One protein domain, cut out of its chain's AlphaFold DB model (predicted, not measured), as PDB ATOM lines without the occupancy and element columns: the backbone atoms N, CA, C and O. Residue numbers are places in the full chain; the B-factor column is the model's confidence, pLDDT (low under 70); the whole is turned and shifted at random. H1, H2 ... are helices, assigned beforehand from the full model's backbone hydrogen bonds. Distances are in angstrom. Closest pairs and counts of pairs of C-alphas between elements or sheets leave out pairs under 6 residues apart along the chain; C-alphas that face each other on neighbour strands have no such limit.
ATOM      1  N   ASP A 516     115.699 174.114 130.934       79.56
ATOM      2  CA  ASP A 516     115.573 172.658 131.008       79.56
ATOM      3  C   ASP A 516     114.726 172.233 132.209       79.56
ATOM      4  O   ASP A 516     113.864 171.347 132.121       79.56
ATOM      5  N   ARG A 517     114.946 172.905 133.344       85.06
ATOM      6  CA  ARG A 517     114.350 172.557 134.633       85.06
ATOM      7  C   ARG A 517     113.874 173.788 135.387       85.06
ATOM      8  O   ARG A 517     114.555 174.810 135.449       85.06
ATOM      9  N   VAL A 518     112.724 173.658 136.038       89.81
ATOM     10  CA  VAL A 518     112.181 174.698 136.906       89.81
ATOM     11  C   VAL A 518     111.747 174.114 138.236       89.81
ATOM     12  O   VAL A 518     111.120 173.057 138.324       89.81
ATOM     13  N   ASP A 519     112.075 174.831 139.300       88.06
ATOM     14  CA  ASP A 519     111.521 174.549 140.605       88.06
ATOM     15  C   ASP A 519     110.111 175.154 140.701       88.06
ATOM     16  O   ASP A 519     109.948 176.269 141.189       88.06
ATOM     17  N   TYR A 520     109.071 174.405 140.319       88.88
ATOM     18  CA  TYR A 520     107.678 174.869 140.445       88.88
ATOM     19  C   TYR A 520     107.278 175.307 141.869       88.88
ATOM     20  O   TYR A 520     106.274 175.993 142.029       88.88
ATOM     21  N   SER A 521     108.038 174.935 142.904       83.94
ATOM     22  CA  SER A 521     107.731 175.221 144.311       83.94
ATOM     23  C   SER A 521     108.323 176.517 144.842       83.94
ATOM     24  O   SER A 521     107.868 176.986 145.884       83.94
ATOM     25  N   HIS A 522     109.328 177.073 144.164       81.06
ATOM     26  CA  HIS A 522     110.038 178.291 144.584       81.06
ATOM     27  C   HIS A 522     110.349 179.243 143.425       81.06
ATOM     28  O   HIS A 522     110.902 180.329 143.636       81.06
ATOM     29  N   ALA A 523     110.016 178.853 142.195       82.62
ATOM     30  CA  ALA A 523     110.086 179.745 141.059       82.62
ATOM     31  C   ALA A 523     109.073 180.877 141.230       82.62
ATOM     32  O   ALA A 523     107.919 180.653 141.618       82.62
ATOM     33  N   ASP A 524     109.542 182.092 140.970       79.00
ATOM     34  CA  ASP A 524     108.673 183.256 140.859       79.00
ATOM     35  C   ASP A 524     107.987 183.297 139.488       79.00
ATOM     36  O   ASP A 524     108.208 182.444 138.617       79.00
ATOM     37  N   ARG A 525     107.126 184.297 139.295       79.25
ATOM     38  CA  ARG A 525     106.342 184.448 138.072       79.25
ATOM     39  C   ARG A 525     107.214 184.594 136.827       79.25
ATOM     40  O   ARG A 525     106.886 184.025 135.784       79.25
ATOM     41  N   ASN A 526     108.319 185.326 136.939       78.62
ATOM     42  CA  ASN A 526     109.237 185.562 135.832       78.62
ATOM     43  C   ASN A 526     109.977 184.282 135.465       78.62
ATOM     44  O   ASN A 526     110.029 183.926 134.292       78.62
ATOM     45  N   GLN A 527     110.476 183.543 136.451       81.62
ATOM     46  CA  GLN A 527     111.140 182.264 136.220       81.62
ATOM     47  C   GLN A 527     110.216 181.242 135.558       81.62
ATOM     48  O   GLN A 527     110.613 180.600 134.586       81.62
ATOM     49  N   LEU A 528     108.972 181.119 136.037       87.62
ATOM     50  CA  LEU A 528     107.983 180.240 135.413       87.62
ATOM     51  C   LEU A 528     107.672 180.682 133.981       87.62
ATOM     52  O   LEU A 528     107.634 179.845 133.088       87.62
ATOM     53  N   ARG A 529     107.490 181.984 133.736       84.38
ATOM     54  CA  ARG A 529     107.217 182.495 132.388       84.38
ATOM     55  C   ARG A 529     108.387 182.250 131.433       84.38
ATOM     56  O   ARG A 529     108.155 181.757 130.334       84.38
ATOM     57  N   VAL A 530     109.625 182.525 131.853       79.56
ATOM     58  CA  VAL A 530     110.831 182.251 131.050       79.56
ATOM     59  C   VAL A 530     110.947 180.760 130.745       79.56
ATOM     60  O   VAL A 530     111.169 180.394 129.594       79.56
ATOM     61  N   HIS A 531     110.734 179.895 131.740       88.31
ATOM     62  CA  HIS A 531     110.720 178.447 131.541       88.31
ATOM     63  C   HIS A 531     109.667 178.019 130.512       88.31
ATOM     64  O   HIS A 531     109.978 177.286 129.576       88.31
ATOM     65  N   LEU A 532     108.424 178.486 130.664       90.38
ATOM     66  CA  LEU A 532     107.321 178.132 129.771       90.38
ATOM     67  C   LEU A 532     107.586 178.594 128.336       90.38
ATOM     68  O   LEU A 532     107.379 177.821 127.405       90.38
ATOM     69  N   GLN A 533     108.094 179.814 128.163       85.19
ATOM     70  CA  GLN A 533     108.422 180.353 126.849       85.19
ATOM     71  C   GLN A 533     109.576 179.592 126.187       85.19
ATOM     72  O   GLN A 533     109.524 179.325 124.988       85.19
ATOM     73  N   ALA A 534     110.609 179.233 126.954       81.81
ATOM     74  CA  ALA A 534     111.777 178.532 126.433       81.81
ATOM     75  C   ALA A 534     111.482 177.058 126.109       81.81
ATOM     76  O   ALA A 534     111.826 176.582 125.030       81.81
ATOM     77  N   LYS A 535     110.829 176.336 127.027       88.56
ATOM     78  CA  LYS A 535     110.601 174.886 126.919       88.56
ATOM     79  C   LYS A 535     109.330 174.531 126.145       88.56
ATOM     80  O   LYS A 535     109.273 173.487 125.500       88.56
ATOM     81  N   TYR A 536     108.312 175.391 126.186       91.31
ATOM     82  CA  TYR A 536     106.987 175.137 125.610       91.31
ATOM     83  C   TYR A 536     106.510 176.284 124.689       91.31
ATOM     84  O   TYR A 536     105.376 176.739 124.832       91.31
ATOM     85  N   PRO A 537     107.287 176.711 123.671       89.94
ATOM     86  CA  PRO A 537     107.070 177.974 122.942       89.94
ATOM     87  C   PRO A 537     105.742 178.089 122.174       89.94
ATOM     88  O   PRO A 537     105.307 179.185 121.846       89.94
ATOM     89  N   SER A 538     105.084 176.969 121.860       90.12
ATOM     90  CA  SER A 538     103.759 176.958 121.215       90.12
ATOM     91  C   SER A 538     102.592 177.096 122.199       90.12
ATOM     92  O   SER A 538     101.444 177.107 121.765       90.12
ATOM     93  N   LEU A 539     102.846 177.141 123.511       89.94
ATOM     94  CA  LEU A 539     101.802 177.314 124.515       89.94
ATOM     95  C   LEU A 539     101.273 178.761 124.449       89.94
ATOM     96  O   LEU A 539     102.067 179.686 124.609       89.94
ATOM     97  N   PRO A 540      99.964 178.999 124.240       90.38
ATOM     98  CA  PRO A 540      99.453 180.366 124.175       90.38
ATOM     99  C   PRO A 540      99.607 181.095 125.516       90.38
ATOM    100  O   PRO A 540      99.463 180.478 126.574       90.38
ATOM    101  N   GLU A 541      99.802 182.416 125.484       85.88
ATOM    102  CA  GLU A 541     100.049 183.229 126.689       85.88
ATOM    103  C   GLU A 541      98.953 183.061 127.756       85.88
ATOM    104  O   GLU A 541      99.254 182.933 128.940       85.88
ATOM    105  N   ALA A 542      97.682 182.950 127.356       86.44
ATOM    106  CA  ALA A 542      96.582 182.691 128.290       86.44
ATOM    107  C   ALA A 542      96.747 181.362 129.061       86.44
ATOM    108  O   ALA A 542      96.403 181.277 130.240       86.44
ATOM    109  N   TYR A 543      97.316 180.327 128.429       91.75
ATOM    110  CA  TYR A 543      97.600 179.041 129.074       91.75
ATOM    111  C   TYR A 543      98.818 179.129 129.980       91.75
ATOM    112  O   TYR A 543      98.787 178.569 131.073       91.75
ATOM    113  N   ALA A 544      99.858 179.853 129.561       89.00
ATOM    114  CA  ALA A 544     101.019 180.103 130.403       89.00
ATOM    115  C   ALA A 544     100.616 180.862 131.681       89.00
ATOM    116  O   ALA A 544     100.939 180.428 132.786       89.00
ATOM    117  N   GLN A 545      99.826 181.932 131.550       87.88
ATOM    118  CA  GLN A 545      99.295 182.695 132.684       87.88
ATOM    119  C   GLN A 545      98.398 181.846 133.586       87.88
ATOM    120  O   GLN A 545      98.572 181.855 134.805       87.88
ATOM    121  N   GLY A 546      97.476 181.083 132.996       90.50
ATOM    122  CA  GLY A 546      96.593 180.189 133.738       90.50
ATOM    123  C   GLY A 546      97.349 179.097 134.500       90.50
ATOM    124  O   GLY A 546      97.025 178.806 135.650       90.50
ATOM    125  N   PHE A 547      98.397 178.530 133.898       94.81
ATOM    126  CA  PHE A 547      99.262 177.545 134.546       94.81
ATOM    127  C   PHE A 547     100.052 178.151 135.711       94.81
ATOM    128  O   PHE A 547     100.101 177.569 136.793       94.81
ATOM    129  N   ILE A 548     100.642 179.332 135.515       91.00
ATOM    130  CA  ILE A 548     101.352 180.065 136.571       91.00
ATOM    131  C   ILE A 548     100.413 180.333 137.756       91.00
ATOM    132  O   ILE A 548     100.773 180.057 138.902       91.00
ATOM    133  N   ALA A 549      99.193 180.805 137.481       88.31
ATOM    134  CA  ALA A 549      98.177 181.040 138.503       88.31
ATOM    135  C   ALA A 549      97.788 179.743 139.233       88.31
ATOM    136  O   ALA A 549      97.711 179.731 140.460       88.31
ATOM    137  N   LEU A 550      97.618 178.631 138.505       92.56
ATOM    138  CA  LEU A 550      97.355 177.312 139.086       92.56
ATOM    139  C   LEU A 550      98.472 176.884 140.047       92.56
ATOM    140  O   LEU A 550      98.183 176.486 141.176       92.56
ATOM    141  N   VAL A 551      99.734 176.956 139.611       90.75
ATOM    142  CA  VAL A 551     100.901 176.609 140.438       90.75
ATOM    143  C   VAL A 551     100.891 177.428 141.726       90.75
ATOM    144  O   VAL A 551     101.040 176.862 142.808       90.75
ATOM    145  N   HIS A 552     100.641 178.735 141.628       83.69
ATOM    146  CA  HIS A 552     100.551 179.621 142.785       83.69
ATOM    147  C   HIS A 552      99.393 179.240 143.723       83.69
ATOM    148  O   HIS A 552      99.624 179.010 144.907       83.69
ATOM    149  N   THR A 553      98.175 179.070 143.197       84.88
ATOM    150  CA  THR A 553      96.992 178.670 143.985       84.88
ATOM    151  C   THR A 553      97.211 177.353 144.727       84.88
ATOM    152  O   THR A 553      96.793 177.205 145.875       84.88
ATOM    153  N   VAL A 554      97.867 176.376 144.094       86.44
ATOM    154  CA  VAL A 554      98.152 175.087 144.737       86.44
ATOM    155  C   VAL A 554      99.192 175.242 145.851       86.44
ATOM    156  O   VAL A 554      99.046 174.632 146.908       86.44
ATOM    157  N   ARG A 555     100.220 176.075 145.659       80.38
ATOM    158  CA  ARG A 555     101.262 176.313 146.672       80.38
ATOM    159  C   ARG A 555     100.719 177.035 147.900       80.38
ATOM    160  O   ARG A 555     100.942 176.572 149.016       80.38
ATOM    161  N   SER A 556      99.997 178.134 147.696       74.56
ATOM    162  CA  SER A 556      99.464 178.949 148.789       74.56
ATOM    163  C   SER A 556      98.341 178.223 149.533       74.56
ATOM    164  O   SER A 556      98.375 178.124 150.760       74.56
ATOM    165  N   GLY A 557      97.401 177.619 148.797       77.56
ATOM    166  CA  GLY A 557      96.234 176.938 149.364       77.56
ATOM    167  C   GLY A 557      96.533 175.611 150.069       77.56
ATOM    168  O   GLY A 557      95.728 175.168 150.883       77.56
ATOM    169  N   TYR A 558      97.672 174.969 149.780       77.31
ATOM    170  CA  TYR A 558      98.021 173.642 150.321       77.31
ATOM    171  C   TYR A 558      99.434 173.580 150.914       77.31
ATOM    172  O   TYR A 558     100.016 172.504 151.054       77.31
ATOM    173  N   SER A 559      99.960 174.732 151.319       70.56
ATOM    174  CA  SER A 559     101.243 174.939 152.002       70.56
ATOM    175  C   SER A 559     101.528 173.927 153.125       70.56
ATOM    176  O   SER A 559     102.629 173.386 153.214       70.56
ATOM    177  N   ALA A 560     100.526 173.597 153.945       70.56
ATOM    178  CA  ALA A 560     100.656 172.617 155.028       70.56
ATOM    179  C   ALA A 560     100.881 171.169 154.542       70.56
ATOM    180  O   ALA A 560     101.523 170.379 155.236       70.56
ATOM    181  N   ARG A 561     100.361 170.825 153.355       74.69
ATOM    182  CA  ARG A 561     100.449 169.491 152.731       74.69
ATOM    183  C   ARG A 561     101.621 169.361 151.758       74.69
ATOM    184  O   ARG A 561     101.968 168.242 151.397       74.69
ATOM    185  N   LEU A 562     102.224 170.481 151.357       75.00
ATOM    186  CA  LEU A 562     103.424 170.560 150.523       75.00
ATOM    187  C   LEU A 562     104.525 171.359 151.240       75.00
ATOM    188  O   LEU A 562     104.920 172.414 150.735       75.00
ATOM    189  N   PRO A 563     105.026 170.887 152.404       70.06
ATOM    190  CA  PRO A 563     106.075 171.587 153.142       70.06
ATOM    191  C   PRO A 563     107.255 171.920 152.235       70.06
ATOM    192  O   PRO A 563     107.534 173.085 152.003       70.06
ATOM    193  N   HIS A 564     107.839 170.904 151.602       74.56
ATOM    194  CA  HIS A 564     109.026 171.038 150.752       74.56
ATOM    195  C   HIS A 564     108.675 171.327 149.279       74.56
ATOM    196  O   HIS A 564     109.489 171.116 148.371       74.56
ATOM    197  N   GLY A 565     107.435 171.763 149.028       80.25
ATOM    198  CA  GLY A 565     106.893 171.988 147.694       80.25
ATOM    199  C   GLY A 565     106.425 170.724 146.961       80.25
ATOM    200  O   GLY A 565     106.241 169.668 147.560       80.25
ATOM    201  N   PHE A 566     106.235 170.836 145.645       86.38
ATOM    202  CA  PHE A 566     105.837 169.742 144.758       86.38
ATOM    203  C   PHE A 566     106.832 168.579 144.802       86.38
ATOM    204  O   PHE A 566     108.050 168.778 144.725       86.38
ATOM    205  N   THR A 567     106.306 167.360 144.891       86.00
ATOM    206  CA  THR A 567     107.084 166.118 144.811       86.00
ATOM    207  C   THR A 567     107.574 165.858 143.385       86.00
ATOM    208  O   THR A 567     107.042 166.415 142.425       86.00
ATOM    209  N   ALA A 568     108.540 164.949 143.216       85.69
ATOM    210  CA  ALA A 568     109.010 164.543 141.885       85.69
ATOM    211  C   ALA A 568     107.868 164.022 140.993       85.69
ATOM    212  O   ALA A 568     107.802 164.342 139.810       85.69
ATOM    213  N   GLN A 569     106.922 163.273 141.570       89.31
ATOM    214  CA  GLN A 569     105.757 162.772 140.844       89.31
ATOM    215  C   GLN A 569     104.873 163.924 140.342       89.31
ATOM    216  O   GLN A 569     104.441 163.910 139.193       89.31
ATOM    217  N   GLN A 570     104.624 164.931 141.186       92.12
ATOM    218  CA  GLN A 570     103.836 166.109 140.814       92.12
ATOM    219  C   GLN A 570     104.555 166.970 139.773       92.12
ATOM    220  O   GLN A 570     103.921 167.390 138.811       92.12
ATOM    221  N   THR A 571     105.865 167.191 139.912       91.81
ATOM    222  CA  THR A 571     106.673 167.894 138.903       91.81
ATOM    223  C   THR A 571     106.612 167.186 137.550       91.81
ATOM    224  O   THR A 571     106.286 167.823 136.553       91.81
ATOM    225  N   ASN A 572     106.801 165.862 137.519       92.38
ATOM    226  CA  ASN A 572     106.694 165.077 136.286       92.38
ATOM    227  C   ASN A 572     105.297 165.175 135.663       92.38
ATOM    228  O   ASN A 572     105.169 165.296 134.448       92.38
ATOM    229  N   PHE A 573     104.247 165.151 136.488       96.00
ATOM    230  CA  PHE A 573     102.882 165.368 136.020       96.00
ATOM    231  C   PHE A 573     102.719 166.756 135.381       96.00
ATOM    232  O   PHE A 573     102.184 166.852 134.279       96.00
ATOM    233  N   LEU A 574     103.202 167.822 136.027       96.06
ATOM    234  CA  LEU A 574     103.138 169.187 135.495       96.06
ATOM    235  C   LEU A 574     103.853 169.300 134.140       96.06
ATOM    236  O   LEU A 574     103.254 169.798 133.184       96.06
ATOM    237  N   ASP A 575     105.079 168.780 134.035       94.94
ATOM    238  CA  ASP A 575     105.850 168.756 132.786       94.94
ATOM    239  C   ASP A 575     105.117 167.979 131.678       94.94
ATOM    240  O   ASP A 575     104.986 168.469 130.556       94.94
ATOM    241  N   GLN A 576     104.568 166.797 131.982       95.81
ATOM    242  CA  GLN A 576     103.800 166.000 131.015       95.81
ATOM    243  C   GLN A 576     102.569 166.751 130.495       95.81
ATOM    244  O   GLN A 576     102.278 166.715 129.297       95.81
ATOM    245  N   GLN A 577     101.849 167.452 131.375       96.38
ATOM    246  CA  GLN A 577     100.672 168.224 130.978       96.38
ATOM    247  C   GLN A 577     101.034 169.437 130.121       96.38
ATOM    248  O   GLN A 577     100.353 169.707 129.130       96.38
ATOM    249  N   LEU A 578     102.118 170.137 130.457       96.00
ATOM    250  CA  LEU A 578     102.637 171.235 129.645       96.00
ATOM    251  C   LEU A 578     103.094 170.749 128.268       96.00
ATOM    252  O   LEU A 578     102.697 171.334 127.261       96.00
ATOM    253  N   ALA A 579     103.835 169.641 128.200       95.44
ATOM    254  CA  ALA A 579     104.276 169.041 126.942       95.44
ATOM    255  C   ALA A 579     103.089 168.620 126.057       95.44
ATOM    256  O   ALA A 579     103.055 168.921 124.859       95.44
ATOM    257  N   ALA A 580     102.070 167.983 126.645       94.88
ATOM    258  CA  ALA A 580     100.856 167.601 125.933       94.88
ATOM    259  C   ALA A 580     100.106 168.825 125.382       94.88
ATOM    260  O   ALA A 580      99.667 168.813 124.228       94.88
ATOM    261  N   LYS A 581      99.988 169.904 126.172       94.75
ATOM    262  CA  LYS A 581      99.338 171.142 125.716       94.75
ATOM    263  C   LYS A 581     100.125 171.894 124.672       94.75
ATOM    264  O   LYS A 581      99.532 172.344 123.698       94.75
ATOM    265  N   HIS A 582     101.436 171.968 124.827       92.50
ATOM    266  CA  HIS A 582     102.330 172.506 123.819       92.50
ATOM    267  C   HIS A 582     102.128 171.801 122.464       92.50
ATOM    268  O   HIS A 582     101.934 172.460 121.442       92.50
ATOM    269  N   LEU A 583     102.063 170.464 122.455       94.38
ATOM    270  CA  LEU A 583     101.840 169.682 121.235       94.38
ATOM    271  C   LEU A 583     100.434 169.879 120.642       94.38
ATOM    272  O   LEU A 583     100.280 169.955 119.423       94.38
ATOM    273  N   GLN A 584      99.406 169.970 121.488       93.56
ATOM    274  CA  GLN A 584      98.036 170.277 121.066       93.56
ATOM    275  C   GLN A 584      97.936 171.660 120.418       93.56
ATOM    276  O   GLN A 584      97.359 171.787 119.337       93.56
ATOM    277  N   ALA A 585      98.545 172.672 121.040       91.12
ATOM    278  CA  ALA A 585      98.598 174.033 120.524       91.12
ATOM    279  C   ALA A 585      99.311 174.088 119.168       91.12
ATOM    280  O   ALA A 585      98.777 174.641 118.211       91.12
ATOM    281  N   LYS A 586     100.453 173.399 119.042       90.75
ATOM    282  CA  LYS A 586     101.198 173.269 117.779       90.75
ATOM    283  C   LYS A 586     100.375 172.634 116.650       90.75
ATOM    284  O   LYS A 586     100.619 172.906 115.480       90.75
ATOM    285  N   ARG A 587      99.397 171.787 116.988       93.56
ATOM    286  CA  ARG A 587      98.470 171.138 116.042       93.56
ATOM    287  C   ARG A 587      97.171 171.924 115.817       93.56
ATOM    288  O   ARG A 587      96.303 171.422 115.111       93.56
ATOM    289  N   GLY A 588      97.000 173.091 116.444       90.75
ATOM    290  CA  GLY A 588      95.756 173.868 116.398       90.75
ATOM    291  C   GLY A 588      94.569 173.211 117.122       90.75
ATOM    292  O   GLY A 588      93.427 173.557 116.855       90.75
ATOM    293  N   LYS A 589      94.813 172.246 118.021       86.06
ATOM    294  CA  LYS A 589      93.783 171.431 118.697       86.06
ATOM    295  C   LYS A 589      93.812 171.623 120.215       86.06
ATOM    296  O   LYS A 589      94.025 170.664 120.957       86.06
ATOM    297  N   ILE A 590      93.661 172.860 120.688       85.00
ATOM    298  CA  ILE A 590      93.751 173.170 122.121       85.00
ATOM    299  C   ILE A 590      92.368 173.102 122.793       85.00
ATOM    300  O   ILE A 590      91.422 173.753 122.365       85.00
ATOM    301  N   SER A 591      92.230 172.272 123.833       81.06
ATOM    302  CA  SER A 591      90.994 172.192 124.635       81.06
ATOM    303  C   SER A 591      90.778 173.465 125.447       81.06
ATOM    304  O   SER A 591      91.757 174.126 125.749       81.06
ATOM    305  N   THR A 592      89.568 173.729 125.950       90.06
ATOM    306  CA  THR A 592      89.293 174.913 126.785       90.06
ATOM    307  C   THR A 592      90.234 175.033 127.997       90.06
ATOM    308  O   THR A 592      90.468 174.072 128.739       90.06
ATOM    309  N   LEU A 593      90.771 176.242 128.203       90.94
ATOM    310  CA  LEU A 593      91.721 176.573 129.271       90.94
ATOM    311  C   LEU A 593      91.177 176.211 130.659       90.94
ATOM    312  O   LEU A 593      91.845 175.525 131.428       90.94
ATOM    313  N   GLY A 594      89.943 176.630 130.958       92.31
ATOM    314  CA  GLY A 594      89.319 176.422 132.267       92.31
ATOM    315  C   GLY A 594      89.175 174.946 132.642       92.31
ATOM    316  O   GLY A 594      89.528 174.562 133.756       92.31
ATOM    317  N   ALA A 595      88.738 174.099 131.703       92.38
ATOM    318  CA  ALA A 595      88.593 172.663 131.945       92.38
ATOM    319  C   ALA A 595      89.950 171.992 132.211       92.38
ATOM    320  O   ALA A 595      90.068 171.168 133.118       92.38
ATOM    321  N   TRP A 596      90.986 172.380 131.460       95.19
ATOM    322  CA  TRP A 596      92.338 171.860 131.657       95.19
ATOM    323  C   TRP A 596      92.911 172.234 133.027       95.19
ATOM    324  O   TRP A 596      93.354 171.347 133.757       95.19
ATOM    325  N   LEU A 597      92.850 173.514 133.411       95.88
ATOM    326  CA  LEU A 597      93.362 173.976 134.706       95.88
ATOM    327  C   LEU A 597      92.604 173.344 135.878       95.88
ATOM    328  O   LEU A 597      93.225 172.908 136.849       95.88
ATOM    329  N   HIS A 598      91.273 173.252 135.783       94.56
ATOM    330  CA  HIS A 598      90.448 172.615 136.809       94.56
ATOM    331  C   HIS A 598      90.813 171.136 136.988       94.56
ATOM    332  O   HIS A 598      91.031 170.672 138.109       94.56
ATOM    333  N   TRP A 599      90.946 170.396 135.883       95.62
ATOM    334  CA  TRP A 599      91.363 169.000 135.926       95.62
ATOM    335  C   TRP A 599      92.776 168.839 136.506       95.62
ATOM    336  O   TRP A 599      92.971 168.003 137.391       95.62
ATOM    337  N   MET A 600      93.743 169.665 136.084       96.69
ATOM    338  CA  MET A 600      95.113 169.618 136.610       96.69
ATOM    339  C   MET A 600      95.150 169.849 138.116       96.69
ATOM    340  O   MET A 600      95.818 169.100 138.828       96.69
ATOM    341  N   ARG A 601      94.404 170.847 138.607       95.12
ATOM    342  CA  ARG A 601      94.262 171.106 140.042       95.12
ATOM    343  C   ARG A 601      93.802 169.844 140.763       95.12
ATOM    344  O   ARG A 601      94.462 169.409 141.698       95.12
ATOM    345  N   ASN A 602      92.717 169.227 140.304       94.56
ATOM    346  CA  ASN A 602      92.160 168.040 140.951       94.56
ATOM    347  C   ASN A 602      93.145 166.862 140.964       94.56
ATOM    348  O   ASN A 602      93.226 166.158 141.969       94.56
ATOM    349  N   GLN A 603      93.929 166.662 139.900       95.94
ATOM    350  CA  GLN A 603      94.973 165.631 139.889       95.94
ATOM    351  C   GLN A 603      96.088 165.936 140.887       95.94
ATOM    352  O   GLN A 603      96.426 165.076 141.696       95.94
ATOM    353  N   LEU A 604      96.602 167.170 140.909       93.50
ATOM    354  CA  LEU A 604      97.622 167.579 141.880       93.50
ATOM    355  C   LEU A 604      97.160 167.338 143.321       93.50
ATOM    356  O   LEU A 604      97.947 166.849 144.129       93.50
ATOM    357  N   LEU A 605      95.888 167.621 143.623       89.88
ATOM    358  CA  LEU A 605      95.288 167.390 144.939       89.88
ATOM    359  C   LEU A 605      95.163 165.908 145.296       89.88
ATOM    360  O   LEU A 605      95.368 165.549 146.454       89.88
ATOM    361  N   ARG A 606      94.864 165.046 144.318       90.50
ATOM    362  CA  ARG A 606      94.835 163.584 144.507       90.50
ATOM    363  C   ARG A 606      96.226 162.999 144.733       90.50
ATOM    364  O   ARG A 606      96.357 161.995 145.420       90.50
ATOM    365  N   MET A 607      97.256 163.623 144.163       90.00
ATOM    366  CA  MET A 607      98.655 163.215 144.331       90.00
ATOM    367  C   MET A 607      99.265 163.688 145.654       90.00
ATOM    368  O   MET A 607     100.347 163.231 146.022       90.00
ATOM    369  N   MET A 608      98.618 164.617 146.364       84.94
ATOM    370  CA  MET A 608      99.107 165.065 147.663       84.94
ATOM    371  C   MET A 608      98.951 163.946 148.697       84.94
ATOM    372  O   MET A 608      97.878 163.348 148.790       84.94
ATOM    373  N   PRO A 609      99.966 163.708 149.542       68.25
ATOM    374  CA  PRO A 609      99.824 162.794 150.660       68.25
ATOM    375  C   PRO A 609      98.637 163.203 151.544       68.25
ATOM    376  O   PRO A 609      98.345 164.395 151.727       68.25
ATOM    377  N   ASN A 610      97.969 162.212 152.130       65.25
ATOM    378  CA  ASN A 610      97.163 162.450 153.324       65.25
ATOM    379  C   ASN A 610      98.105 162.945 154.434       65.25
ATOM    380  O   ASN A 610      99.269 162.525 154.485       65.25
ATOM    381  N   GLU A 611      97.636 163.868 155.275       55.97
ATOM    382  CA  GLU A 611      98.460 164.500 156.309       55.97
ATOM    383  C   GLU A 611      99.280 163.458 157.096       55.97
ATOM    384  O   GLU A 611      98.753 162.467 157.593       55.97
ATOM    385  N   GLY A 612     100.602 163.655 157.173       48.22
ATOM    386  CA  GLY A 612     101.504 162.816 157.975       48.22
ATOM    387  C   GLY A 612     102.189 161.633 157.269       48.22
ATOM    388  O   GLY A 612     103.140 161.086 157.828       48.22
ATOM    389  N   ALA A 613     101.816 161.259 156.038       47.47
ATOM    390  CA  ALA A 613     102.393 160.080 155.365       47.47
ATOM    391  C   ALA A 613     103.848 160.251 154.857       47.47
ATOM    392  O   ALA A 613     104.564 159.261 154.678       47.47
ATOM    393  N   GLU A 614     104.312 161.479 154.607       49.38
ATOM    394  CA  GLU A 614     105.693 161.743 154.153       49.38
ATOM    395  C   GLU A 614     106.722 161.633 155.283       49.38
ATOM    396  O   GLU A 614     107.807 161.085 155.078       49.38
ATOM    397  N   VAL A 615     106.357 162.055 156.499       47.44
ATOM    398  CA  VAL A 615     107.230 161.950 157.682       47.44
ATOM    399  C   VAL A 615     107.546 160.481 157.979       47.44
ATOM    400  O   VAL A 615     108.693 160.138 158.260       47.44
ATOM    401  N   SER A 616     106.555 159.598 157.840       40.66
ATOM    402  CA  SER A 616     106.718 158.157 158.059       40.66
ATOM    403  C   SER A 616     107.585 157.478 156.989       40.66
ATOM    404  O   SER A 616     108.378 156.594 157.315       40.66
ATOM    405  N   ARG A 617     107.493 157.903 155.718       49.78
ATOM    406  CA  ARG A 617     108.245 157.290 154.603       49.78
ATOM    407  C   ARG A 617     109.712 157.724 154.532       49.78
ATOM    408  O   ARG A 617     110.556 156.884 154.224       49.78
ATOM    409  N   GLY A 618     110.041 158.977 154.863       48.66
ATOM    410  CA  GLY A 618     111.437 159.447 154.910       48.66
ATOM    411  C   GLY A 618     112.261 158.769 156.016       48.66
ATOM    412  O   GLY A 618     113.401 158.352 155.806       48.66
ATOM    413  N   LEU A 619     111.655 158.543 157.188       43.75
ATOM    414  CA  LEU A 619     112.315 157.899 158.334       43.75
ATOM    415  C   LEU A 619     112.601 156.405 158.112       43.75
ATOM    416  O   LEU A 619     113.614 155.890 158.592       43.75
ATOM    417  N   ALA A 620     111.759 155.710 157.340       43.59
ATOM    418  CA  ALA A 620     111.945 154.298 157.001       43.59
ATOM    419  C   ALA A 620     113.168 154.034 156.101       43.59
ATOM    420  O   ALA A 620     113.560 152.877 155.946       43.59
TER     421      ALA A 620
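AT A GLANCE: This is residues 516 to 620 of the 627 residues of an uncharacterized protein of Rugamonas rubra (UniProt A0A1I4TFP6). Three long helices, H2, H3 and H4, run lengthwise as a loosely packed three-helix bundle, their centres making a triangle; the shorter H1 packs on H2 aslant, on the side away from H4. Beyond one end of this body a tail sticks out with residues 615 to 620, of which 615 to 619 belong to H5, and adds to the length. The printed part has 105 residues with five named helices, H1 to H5 in chain order, and no named strand: the class is all helix. The whole is compact, with a radius of gyration of the C-alphas of 14.3 A, yet elongated, spanning 47 by 25 by 22 A.

IN THESE COORDINATES: H1, residues 525 to 535, begins at C-alpha 525 at (106.342, 184.448, 138.072) and is 15.3 A long. H2, residues 541 to 557, measures 23.8 A. H3, residues 568 to 586, is the longest at 26.8 A, and H4, residues 593 to 607, measures 21.3 A. H5, residues 613 to 619, ends at C-alpha 619 at (112.315, 157.899, 158.334).

HOW THE PARTS SIT: H1 touches H2, with residues 544 to 548 of H2 alone, at a steep tilt of 49 degrees, opposite ways; the closest C-alphas, of Leu 532 and Ala 544, are 6.6 A apart. H2 touches H4 at a shallow tilt of 32 degrees, the same way, closest at the C-alphas of Tyr 543 and Leu 593, 6.4 A. H3 and H4 form a helical hairpin at a shallow tilt of 18 degrees, opposite ways; they only just touch, with 3 pairs of C-alphas within 8 A, through residues 569 to 570 and 604 to 607, closest at Gln 570 and Leu 604, 6.5 A between C-alphas. H3 is near H1 and near H2. H5 touches no helix. In H1, H2, H3 and H4 every O i to N i+4 pair is within hydrogen-bond range; in H5, 2 of 3 are.

THE WHOLE: The C-alphas of Gly 588 and Ala 620, the two farthest apart, are 47.9 A apart. The printed part has no cut and no long link. Mean pLDDT of the printed part is 83.6; residues 609 to 620 are under 70.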